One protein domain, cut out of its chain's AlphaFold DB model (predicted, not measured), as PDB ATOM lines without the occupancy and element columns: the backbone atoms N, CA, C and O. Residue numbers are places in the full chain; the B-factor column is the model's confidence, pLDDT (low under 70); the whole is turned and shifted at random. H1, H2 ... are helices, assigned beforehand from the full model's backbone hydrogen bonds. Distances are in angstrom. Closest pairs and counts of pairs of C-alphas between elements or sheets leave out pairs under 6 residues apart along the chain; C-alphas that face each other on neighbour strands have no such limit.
ATOM      1  N   ALA A  18     -49.172 -21.983 -15.193       86.12
ATOM      2  CA  ALA A  18     -49.407 -23.059 -16.142       86.12
ATOM      3  C   ALA A  18     -48.178 -23.389 -17.014       86.12
ATOM      4  O   ALA A  18     -48.129 -24.474 -17.587       86.12
ATOM      5  N   ARG A  19     -47.175 -22.500 -17.099       85.19
ATOM      6  CA  ARG A  19     -45.920 -22.681 -17.855       85.19
ATOM      7  C   ARG A  19     -44.720 -22.955 -16.948       85.19
ATOM      8  O   ARG A  19     -43.646 -22.393 -17.148       85.19
ATOM      9  N   ASN A  20     -44.897 -23.793 -15.931       86.69
ATOM     10  CA  ASN A  20     -43.790 -24.174 -15.057       86.69
ATOM     11  C   ASN A  20     -42.861 -25.225 -15.695       86.69
ATOM     12  O   ASN A  20     -43.226 -25.952 -16.623       86.69
ATOM     13  N   ASP A  21     -41.644 -25.298 -15.161       86.75
ATOM     14  CA  ASP A  21     -40.580 -26.198 -15.602       86.75
ATOM     15  C   ASP A  21     -40.932 -27.677 -15.399       86.75
ATOM     16  O   ASP A  21     -40.597 -28.494 -16.252       86.75
ATOM     17  N   ILE A  22     -41.655 -28.026 -14.329       89.44
ATOM     18  CA  ILE A  22     -42.118 -29.401 -14.081       89.44
ATOM     19  C   ILE A  22     -42.981 -29.892 -15.249       89.44
ATOM     20  O   ILE A  22     -42.684 -30.934 -15.829       89.44
ATOM     21  N   LYS A  23     -44.001 -29.117 -15.643       88.38
ATOM     22  CA  LYS A  23     -44.845 -29.415 -16.812       88.38
ATOM     23  C   LYS A  23     -44.011 -29.562 -18.079       88.38
ATOM     24  O   LYS A  23     -44.160 -30.555 -18.789       88.38
ATOM     25  N   GLY A  24     -43.127 -28.599 -18.341       88.06
ATOM     26  CA  GLY A  24     -42.291 -28.594 -19.540       88.06
ATOM     27  C   GLY A  24     -41.381 -29.819 -19.638       88.06
ATOM     28  O   GLY A  24     -41.330 -30.456 -20.687       88.06
ATOM     29  N   VAL A  25     -40.701 -30.184 -18.547       91.38
ATOM     30  CA  VAL A  25     -39.803 -31.347 -18.508       91.38
ATOM     31  C   VAL A  25     -40.588 -32.643 -18.674       91.38
ATOM     32  O   VAL A  25     -40.231 -33.441 -19.538       91.38
ATOM     33  N   CYS A  26     -41.672 -32.841 -17.914       90.88
ATOM     34  CA  CYS A  26     -42.457 -34.072 -18.014       90.88
ATOM     35  C   CYS A  26     -43.012 -34.279 -19.424       90.88
ATOM     36  O   CYS A  26     -42.906 -35.372 -19.977       90.88
ATOM     37  N   PHE A  27     -43.545 -33.212 -20.022       89.88
ATOM     38  CA  PHE A  27     -44.052 -33.249 -21.385       89.88
ATOM     39  C   PHE A  27     -42.951 -33.557 -22.410       89.88
ATOM     40  O   PHE A  27     -43.119 -34.433 -23.252       89.88
ATOM     41  N   THR A  28     -41.802 -32.888 -22.298       90.50
ATOM     42  CA  THR A  28     -40.683 -33.065 -23.235       90.50
ATOM     43  C   THR A  28     -40.141 -34.493 -23.208       90.50
ATOM     44  O   THR A  28     -39.903 -35.075 -24.260       90.50
ATOM     45  N   ILE A  29     -39.949 -35.076 -22.021       93.62
ATOM     46  CA  ILE A  29     -39.432 -36.447 -21.902       93.62
ATOM     47  C   ILE A  29     -40.445 -37.463 -22.442       93.62
ATOM     48  O   ILE A  29     -40.061 -38.350 -23.205       93.62
ATOM     49  N   TYR A  30     -41.731 -37.302 -22.111       93.06
ATOM     50  CA  TYR A  30     -42.801 -38.128 -22.670       93.06
ATOM     51  C   TYR A  30     -42.801 -38.088 -24.204       93.06
ATOM     52  O   TYR A  30     -42.795 -39.137 -24.849       93.06
ATOM     53  N   GLU A  31     -42.741 -36.893 -24.794       93.12
ATOM     54  CA  GLU A  31     -42.746 -36.714 -26.247       93.12
ATOM     55  C   GLU A  31     -41.490 -37.316 -26.902       93.12
ATOM     56  O   GLU A  31     -41.590 -37.961 -27.941       93.12
ATOM     57  N   ILE A  32     -40.306 -37.173 -26.291       94.75
ATOM     58  CA  ILE A  32     -39.067 -37.783 -26.806       94.75
ATOM     59  C   ILE A  32     -39.183 -39.309 -26.847       94.75
ATOM     60  O   ILE A  32     -38.812 -39.909 -27.853       94.75
ATOM     61  N   ILE A  33     -39.684 -39.929 -25.775       95.88
ATOM     62  CA  ILE A  33     -39.746 -41.392 -25.644       95.88
ATOM     63  C   ILE A  33     -40.827 -41.994 -26.542       95.88
ATOM     64  O   ILE A  33     -40.596 -43.002 -27.211       95.88
ATOM     65  N   THR A  34     -42.011 -41.387 -26.550       94.94
ATOM     66  CA  THR A  34     -43.196 -41.948 -27.216       94.94
ATOM     67  C   THR A  34     -43.382 -41.446 -28.644       94.94
ATOM     68  O   THR A  34     -44.104 -42.070 -29.420       94.94
ATOM     69  N   ARG A  35     -42.747 -40.319 -29.003       94.81
ATOM     70  CA  ARG A  35     -42.991 -39.554 -30.240       94.81
ATOM     71  C   ARG A  35     -44.465 -39.150 -30.418       94.81
ATOM     72  O   ARG A  35     -44.860 -38.781 -31.521       94.81
ATOM     73  N   ASP A  36     -45.266 -39.190 -29.349       91.12
ATOM     74  CA  ASP A  36     -46.658 -38.745 -29.348       91.12
ATOM     75  C   ASP A  36     -46.726 -37.215 -29.257       91.12
ATOM     76  O   ASP A  36     -46.393 -36.607 -28.239       91.12
ATOM     77  N   GLU A  37     -47.186 -36.589 -30.339       89.38
ATOM     78  CA  GLU A  37     -47.291 -35.137 -30.462       89.38
ATOM     79  C   GLU A  37     -48.689 -34.590 -30.109       89.38
ATOM     80  O   GLU A  37     -48.896 -33.376 -30.182       89.38
ATOM     81  N   ILE A  38     -49.657 -35.435 -29.717       85.31
ATOM     82  CA  ILE A  38     -51.060 -35.036 -29.459       85.31
ATOM     83  C   ILE A  38     -51.139 -33.883 -28.455       85.31
ATOM     84  O   ILE A  38     -51.912 -32.937 -28.616       85.31
ATOM     85  N   LEU A  39     -50.300 -33.939 -27.426       81.88
ATOM     86  CA  LEU A  39     -50.274 -32.959 -26.350       81.88
ATOM     87  C   LEU A  39     -49.754 -31.577 -26.801       81.88
ATOM     88  O   LEU A  39     -50.027 -30.591 -26.121       81.88
ATOM     89  N   ARG A  40     -49.077 -31.455 -27.958       85.62
ATOM     90  CA  ARG A  40     -48.655 -30.148 -28.503       85.62
ATOM     91  C   ARG A  40     -49.838 -29.266 -28.901       85.62
ATOM     92  O   ARG A  40     -49.711 -28.043 -28.912       85.62
ATOM     93  N   ALA A  41     -50.967 -29.876 -29.262       83.56
ATOM     94  CA  ALA A  41     -52.187 -29.156 -29.618       83.56
ATOM     95  C   ALA A  41     -52.958 -28.655 -28.388       83.56
ATOM     96  O   ALA A  41     -53.856 -27.822 -28.520       83.56
ATOM     97  N   ILE A  42     -52.616 -29.153 -27.198       82.50
ATOM     98  CA  ILE A  42     -53.308 -28.821 -25.960       82.50
ATOM     99  C   ILE A  42     -52.734 -27.520 -25.401       82.50
ATOM    100  O   ILE A  42     -51.520 -27.304 -25.340       82.50
ATOM    101  N   ARG A  43     -53.620 -26.617 -24.981       81.69
ATOM    102  CA  ARG A  43     -53.208 -25.344 -24.395       81.69
ATOM    103  C   ARG A  43     -52.505 -25.578 -23.064       81.69
ATOM    104  O   ARG A  43     -53.023 -26.299 -22.237       81.69
ATOM    105  N   HIS A  44     -51.378 -24.919 -22.808       79.69
ATOM    106  CA  HIS A  44     -50.570 -25.081 -21.585       79.69
ATOM    107  C   HIS A  44     -51.323 -24.985 -20.234       79.69
ATOM    108  O   HIS A  44     -50.858 -25.520 -19.223       79.69
ATOM    109  N   GLU A  45     -52.474 -24.317 -20.201       82.75
ATOM    110  CA  GLU A  45     -53.367 -24.233 -19.044       82.75
ATOM    111  C   GLU A  45     -54.088 -25.551 -18.721       82.75
ATOM    112  O   GLU A  45     -54.430 -25.774 -17.564       82.75
ATOM    113  N   GLU A  46     -54.276 -26.429 -19.706       76.62
ATOM    114  CA  GLU A  46     -55.126 -27.623 -19.616       76.62
ATOM    115  C   GLU A  46     -54.394 -28.892 -19.120       76.62
ATOM    116  O   GLU A  46     -54.951 -29.571 -18.259       76.62
ATOM    117  N   PRO A  47     -53.162 -29.239 -19.558       63.84
ATOM    118  CA  PRO A  47     -52.527 -30.483 -19.153       63.84
ATOM    119  C   PRO A  47     -52.195 -30.487 -17.665       63.84
ATOM    120  O   PRO A  47     -51.491 -29.599 -17.155       63.84
ATOM    121  N   HIS A  48     -52.605 -31.554 -16.985       71.25
ATOM    122  CA  HIS A  48     -52.100 -31.892 -15.665       71.25
ATOM    123  C   HIS A  48     -50.917 -32.847 -15.796       71.25
ATOM    124  O   HIS A  48     -51.013 -33.901 -16.414       71.25
ATOM    125  N   VAL A  49     -49.793 -32.504 -15.157       75.12
ATOM    126  CA  VAL A  49     -48.588 -33.357 -15.109       75.12
ATOM    127  C   VAL A  49     -48.926 -34.781 -14.668       75.12
ATOM    128  O   VAL A  49     -48.362 -35.736 -15.189       75.12
ATOM    129  N   LEU A  50     -49.891 -34.912 -13.755       77.06
ATOM    130  CA  LEU A  50     -50.373 -36.189 -13.240       77.06
ATOM    131  C   LEU A  50     -50.924 -37.106 -14.340       77.06
ATOM    132  O   LEU A  50     -50.746 -38.311 -14.251       77.06
ATOM    133  N   GLU A  51     -51.544 -36.561 -15.388       81.38
ATOM    134  CA  GLU A  51     -52.057 -37.368 -16.501       81.38
ATOM    135  C   GLU A  51     -50.917 -37.971 -17.324       81.38
ATOM    136  O   GLU A  51     -51.006 -39.114 -17.759       81.38
ATOM    137  N   ILE A  52     -49.823 -37.227 -17.507       84.50
ATOM    138  CA  ILE A  52     -48.624 -37.722 -18.193       84.50
ATOM    139  C   ILE A  52     -47.907 -38.754 -17.318       84.50
ATOM    140  O   ILE A  52     -47.498 -39.799 -17.818       84.50
ATOM    141  N   GLU A  53     -47.795 -38.493 -16.013       82.69
ATOM    142  CA  GLU A  53     -47.182 -39.410 -15.041       82.69
ATOM    143  C   GLU A  53     -47.963 -40.733 -14.892       82.69
ATOM    144  O   GLU A  53     -47.369 -41.745 -14.530       82.69
ATOM    145  N   GLN A  54     -49.272 -40.744 -15.173       83.62
ATOM    146  CA  GLN A  54     -50.137 -41.932 -15.089       83.62
ATOM    147  C   GLN A  54     -50.337 -42.663 -16.424       83.62
ATOM    148  O   GLN A  54     -50.906 -43.756 -16.438       83.62
ATOM    149  N   LYS A  55     -49.918 -42.074 -17.549       85.06
ATOM    150  CA  LYS A  55     -49.996 -42.726 -18.860       85.06
ATOM    151  C   LYS A  55     -49.054 -43.924 -18.921       85.06
ATOM    152  O   LYS A  55     -47.990 -43.927 -18.310       85.06
ATOM    153  N   ASP A  56     -49.423 -44.901 -19.740       86.38
ATOM    154  CA  ASP A  56     -48.494 -45.947 -20.150       86.38
ATOM    155  C   ASP A  56     -47.555 -45.388 -21.227       86.38
ATOM    156  O   ASP A  56     -48.000 -44.855 -22.251       86.38
ATOM    157  N   TRP A  57     -46.253 -45.419 -20.957       93.38
ATOM    158  CA  TRP A  57     -45.245 -44.829 -21.832       93.38
ATOM    159  C   TRP A  57     -44.742 -45.896 -22.793       93.38
ATOM    160  O   TRP A  57     -43.826 -46.661 -22.492       93.38
ATOM    161  N   ILE A  58     -45.344 -45.935 -23.977       94.88
ATOM    162  CA  ILE A  58     -44.928 -46.851 -25.034       94.88
ATOM    163  C   ILE A  58     -43.768 -46.223 -25.804       94.88
ATOM    164  O   ILE A  58     -43.947 -45.220 -26.492       94.88
ATOM    165  N   GLN A  59     -42.575 -46.807 -25.683       96.81
ATOM    166  CA  GLN A  59     -41.404 -46.369 -26.444       96.81
ATOM    167  C   GLN A  59     -41.659 -46.501 -27.946       96.81
ATOM    168  O   GLN A  59     -42.072 -47.556 -28.432       96.81
ATOM    169  N   HIS A  60     -41.364 -45.439 -28.690       97.75
ATOM    170  CA  HIS A  60     -41.435 -45.468 -30.143       97.75
ATOM    171  C   HIS A  60     -40.299 -46.335 -30.731       97.75
ATOM    172  O   HIS A  60     -39.167 -46.221 -30.259       97.75
ATOM    173  N   PRO A  61     -40.533 -47.138 -31.791       96.75
ATOM    174  CA  PRO A  61     -39.512 -48.019 -32.377       96.75
ATOM    175  C   PRO A  61     -38.209 -47.320 -32.801       96.75
ATOM    176  O   PRO A  61     -37.132 -47.896 -32.688       96.75
ATOM    177  N   ASP A  62     -38.309 -46.070 -33.256       97.00
ATOM    178  CA  ASP A  62     -37.152 -45.270 -33.700       97.00
ATOM    179  C   ASP A  62     -36.381 -44.591 -32.553       97.00
ATOM    180  O   ASP A  62     -35.378 -43.918 -32.790       97.00
ATOM    181  N   VAL A  63     -36.852 -44.707 -31.309       96.38
ATOM    182  CA  VAL A  63     -36.189 -44.119 -30.142       96.38
ATOM    183  C   VAL A  63     -35.272 -45.163 -29.524       96.38
ATOM    184  O   VAL A  63     -35.708 -46.253 -29.168       96.38
ATOM    185  N   GLN A  64     -33.997 -44.815 -29.363       96.88
ATOM    186  CA  GLN A  64     -33.013 -45.647 -28.674       96.88
ATOM    187  C   GLN A  64     -32.774 -45.088 -27.275       96.88
ATOM    188  O   GLN A  64     -32.296 -43.964 -27.128       96.88
ATOM    189  N   LEU A  65     -33.120 -45.876 -26.262       96.25
ATOM    190  CA  LEU A  65     -32.842 -45.579 -24.862       96.25
ATOM    191  C   LEU A  65     -31.737 -46.508 -24.366       96.25
ATOM    192  O   LEU A  65     -31.647 -47.662 -24.781       96.25
ATOM    193  N   ASP A  66     -30.899 -45.998 -23.474       97.25
ATOM    194  CA  ASP A  66     -29.857 -46.763 -22.790       97.25
ATOM    195  C   ASP A  66     -30.391 -47.525 -21.562       97.25
ATOM    196  O   ASP A  66     -29.719 -48.427 -21.066       97.25
ATOM    197  N   HIS A  67     -31.608 -47.201 -21.114       96.50
ATOM    198  CA  HIS A  67     -32.308 -47.823 -19.989       96.50
ATOM    199  C   HIS A  67     -33.787 -48.086 -20.342       96.50
ATOM    200  O   HIS A  67     -34.316 -47.504 -21.296       96.50
ATOM    201  N   PRO A  68     -34.496 -48.951 -19.598       96.44
ATOM    202  CA  PRO A  68     -35.934 -49.147 -19.762       96.44
ATOM    203  C   PRO A  68     -36.739 -47.872 -19.480       96.44
ATOM    204  O   PRO A  68     -36.415 -47.101 -18.576       96.44
ATOM    205  N   VAL A  69     -37.866 -47.696 -20.178       96.12
ATOM    206  CA  VAL A  69     -38.786 -46.554 -19.986       96.12
ATOM    207  C   VAL A  69     -39.214 -46.368 -18.525       96.12
ATOM    208  O   VAL A  69     -39.360 -45.234 -18.068       96.12
ATOM    209  N   SER A  70     -39.386 -47.467 -17.784       94.12
ATOM    210  CA  SER A  70     -39.779 -47.445 -16.372       94.12
ATOM    211  C   SER A  70     -38.792 -46.696 -15.479       94.12
ATOM    212  O   SER A  70     -39.213 -46.052 -14.524       94.12
ATOM    213  N   GLU A  71     -37.494 -46.744 -15.786       95.50
ATOM    214  CA  GLU A  71     -36.485 -46.022 -15.006       95.50
ATOM    215  C   GLU A  71     -36.586 -44.510 -15.248       95.50
ATOM    216  O   GLU A  71     -36.540 -43.717 -14.307       95.50
ATOM    217  N   PHE A  72     -36.818 -44.092 -16.499       94.25
ATOM    218  CA  PHE A  72     -37.036 -42.681 -16.827       94.25
ATOM    219  C   PHE A  72     -38.293 -42.123 -16.159       94.25
ATOM    220  O   PHE A  72     -38.257 -41.021 -15.604       94.25
ATOM    221  N   SER A  73     -39.404 -42.865 -16.207       91.31
ATOM    222  CA  SER A  73     -40.664 -42.421 -15.607       91.31
ATOM    223  C   SER A  73     -40.583 -42.370 -14.079       91.31
ATOM    224  O   SER A  73     -41.102 -41.429 -13.473       91.31
ATOM    225  N   GLU A  74     -39.870 -43.306 -13.448       92.62
ATOM    226  CA  GLU A  74     -39.619 -43.302 -12.006       92.62
ATOM    227  C   GLU A  74     -38.773 -42.104 -11.566       92.62
ATOM    228  O   GLU A  74     -39.203 -41.347 -10.691       92.62
ATOM    229  N   VAL A  75     -37.628 -41.864 -12.215       94.31
ATOM    230  CA  VAL A  75     -36.765 -40.708 -11.914       94.31
ATOM    231  C   VAL A  75     -37.532 -39.397 -12.075       94.31
ATOM    232  O   VAL A  75     -37.423 -38.497 -11.237       94.31
ATOM    233  N   LEU A  76     -38.330 -39.277 -13.139       93.38
ATOM    234  CA  LEU A  76     -39.122 -38.080 -13.396       93.38
ATOM    235  C   LEU A  76     -40.197 -37.859 -12.321       93.38
ATOM    236  O   LEU A  76     -40.352 -36.730 -11.852       93.38
ATOM    237  N   ARG A  77     -40.894 -38.923 -11.903       91.44
ATOM    238  CA  ARG A  77     -41.887 -38.888 -10.818       91.44
ATOM    239  C   ARG A  77     -41.251 -38.465  -9.495       91.44
ATOM    240  O   ARG A  77     -41.761 -37.575  -8.820       91.44
ATOM    241  N   GLU A  78     -40.121 -39.057  -9.120       93.56
ATOM    242  CA  GLU A  78     -39.420 -38.690  -7.884       93.56
ATOM    243  C   GLU A  78     -38.950 -37.231  -7.906       93.56
ATOM    244  O   GLU A  78     -39.098 -36.489  -6.927       93.56
ATOM    245  N   TRP A  79     -38.407 -36.794  -9.044       94.50
ATOM    246  CA  TRP A  79     -37.960 -35.425  -9.264       94.50
ATOM    247  C   TRP A  79     -39.110 -34.415  -9.170       94.50
ATOM    248  O   TRP A  79     -38.969 -33.379  -8.503       94.50
ATOM    249  N   SER A  80     -40.246 -34.712  -9.806       91.88
ATOM    250  CA  SER A  80     -41.415 -33.836  -9.829       91.88
ATOM    251  C   SER A  80     -42.064 -33.760  -8.445       91.88
ATOM    252  O   SER A  80     -42.334 -32.665  -7.948       91.88
ATOM    253  N   GLU A  81     -42.213 -34.891  -7.751       91.75
ATOM    254  CA  GLU A  81     -42.694 -34.944  -6.372       91.75
ATOM    255  C   GLU A  81     -41.802 -34.166  -5.406       91.75
ATOM    256  O   GLU A  81     -42.303 -33.410  -4.570       91.75
ATOM    257  N   LYS A  82     -40.478 -34.317  -5.518       93.25
ATOM    258  CA  LYS A  82     -39.523 -33.576  -4.688       93.25
ATOM    259  C   LYS A  82     -39.695 -32.068  -4.858       93.25
ATOM    260  O   LYS A  82     -39.667 -31.345  -3.862       93.25
ATOM    261  N   ARG A  83     -39.903 -31.585  -6.088       90.19
ATOM    262  CA  ARG A  83     -40.166 -30.161  -6.354       90.19
ATOM    263  C   ARG A  83     -41.531 -29.711  -5.836       90.19
ATOM    264  O   ARG A  83     -41.603 -28.645  -5.233       90.19
ATOM    265  N   ARG A  84     -42.580 -30.527  -5.986       87.56
ATOM    266  CA  ARG A  84     -43.926 -30.237  -5.452       87.56
ATOM    267  C   ARG A  84     -43.952 -30.161  -3.919       87.56
ATOM    268  O   ARG A  84     -44.638 -29.310  -3.367       87.56
ATOM    269  N   ARG A  85     -43.193 -31.021  -3.227       90.94
ATOM    270  CA  ARG A  85     -43.076 -31.026  -1.751       90.94
ATOM    271  C   ARG A  85     -42.125 -29.960  -1.201       90.94
ATOM    272  O   ARG A  85     -42.195 -29.636  -0.018       90.94
ATOM    273  N   GLY A  86     -41.197 -29.469  -2.020       89.19
ATOM    274  CA  GLY A  86     -40.208 -28.471  -1.618       89.19
ATOM    275  C   GLY A  86     -40.812 -27.091  -1.344       89.19
ATOM    276  O   GLY A  86     -42.003 -26.849  -1.552       89.19
ATOM    277  N   LYS A  87     -39.965 -26.150  -0.906       87.88
ATOM    278  CA  LYS A  87     -40.349 -24.736  -0.796       87.88
ATOM    279  C   LYS A  87     -40.747 -24.222  -2.181       87.88
ATOM    280  O   LYS A  87     -39.916 -24.201  -3.087       87.88
ATOM    281  N   GLN A  88     -41.994 -23.783  -2.314       87.31
ATOM    282  CA  GLN A  88     -42.473 -23.159  -3.542       87.31
ATOM    283  C   GLN A  88     -41.907 -21.739  -3.645       87.31
ATOM    284  O   GLN A  88     -42.001 -20.952  -2.703       87.31
ATOM    285  N   ILE A  89     -41.273 -21.443  -4.778       86.69
ATOM    286  CA  ILE A  89     -40.728 -20.122  -5.104       86.69
ATOM    287  C   ILE A  89     -41.869 -19.312  -5.714       86.69
ATOM    288  O   ILE A  89     -42.382 -19.688  -6.766       86.69
ATOM    289  N   THR A  90     -42.275 -18.223  -5.062       87.25
ATOM    290  CA  THR A  90     -43.375 -17.362  -5.533       87.25
ATOM    291  C   THR A  90     -42.873 -16.043  -6.111       87.25
ATOM    292  O   THR A  90     -43.579 -15.415  -6.896       87.25
ATOM    293  N   ALA A  91     -41.634 -15.658  -5.797       90.44
ATOM    294  CA  ALA A  91     -40.906 -14.584  -6.452       90.44
ATOM    295  C   ALA A  91     -39.501 -15.051  -6.847       90.44
ATOM    296  O   ALA A  91     -38.854 -15.809  -6.126       90.44
ATOM    297  N   TYR A  92     -38.973 -14.555  -7.969       88.31
ATOM    298  CA  TYR A  92     -37.631 -14.937  -8.435       88.31
ATOM    299  C   TYR A  92     -36.525 -14.697  -7.389       88.31
ATOM    300  O   TYR A  92     -35.543 -15.435  -7.367       88.31
ATOM    301  N   LYS A  93     -36.700 -13.705  -6.502       91.44
ATOM    302  CA  LYS A  93     -35.765 -13.372  -5.413       91.44
ATOM    303  C   LYS A  93     -35.735 -14.401  -4.278       91.44
ATOM    304  O   LYS A  93     -34.794 -14.389  -3.493       91.44
ATOM    305  N   ASP A  94     -36.717 -15.301  -4.193       91.00
ATOM    306  CA  ASP A  94     -36.721 -16.365  -3.180       91.00
ATOM    307  C   ASP A  94     -35.718 -17.482  -3.503       91.00
ATOM    308  O   ASP A  94     -35.438 -18.332  -2.650       91.00
ATOM    309  N   ALA A  95     -35.197 -17.508  -4.735       87.50
ATOM    310  CA  ALA A  95     -34.161 -18.439  -5.147       87.50
ATOM    311  C   ALA A  95     -32.814 -18.066  -4.489       87.50
ATOM    312  O   ALA A  95     -32.396 -16.912  -4.587       87.50
TER     313      ALA A  95
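This is residues 18 to 95 of the 168 residues of an uncharacterized protein of Fusarium oxysporum f. sp. pisi HDV247 (UniProt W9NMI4). Two long helices, H1 and H4, run side by side in opposite ways, with the short H3 packed on H1; the small H2 is near H1 and apart from H4. The loop of residues 55 to 68 joins H3 to H4, and the tail of residues 88 to 94 sticks out past the end of H4. The printed part has 78 residues with four named helices, in the order H1, H2, H3, H4, and no named strand; it is all helix. It is only just compact, close to loose, with a radius of gyration of the C-alphas of 13.7 A, and elongated, spanning 44 by 28 by 19 A.

Find C-alpha 21 at (-40.580, -26.198, -15.602); from there H1, residues 21 to 34, runs 19.7 A. Next come H2, residues 38 to 41, 6.0 A long, and H3, residues 49 to 54, 8.7 A. H4, residues 69 to 85, runs 24.3 A and ends at C-alpha 85, (-43.076, -31.026, -1.751).

Look first at Ile 22 and Ser 80, the closest C-alphas of H1 and H4, 6.2 A apart: these helices only just touch, with 3 pairs of C-alphas within 8 A. They run opposite ways at a shallow tilt of 8 degrees. H1 touches H3, closest at the C-alphas of Lys 23 and Val 49, 5.7 A; they run the same way at a steep tilt of 37 degrees, only just past shallow. H3 and H4 are close but not clearly touching, with the C-alphas of Glu 53 and Arg 77 closest at 6.8 A. H1 and H2 are also close but not clearly touching, Phe 27 to Leu 39, 8.0 A between C-alphas. H2 is apart from H3 and H4. In H1, H3 and H4 every O i to N i+4 pair is within hydrogen-bond range; H2 is too short for one.

The C-alphas farthest apart, of Pro 61 and Lys 93, are 44.1 A apart. The printed part has no cut. The link from H3 to H4 is long. The mean pLDDT of the printed part is 89.3, and Pro 47 is under 70.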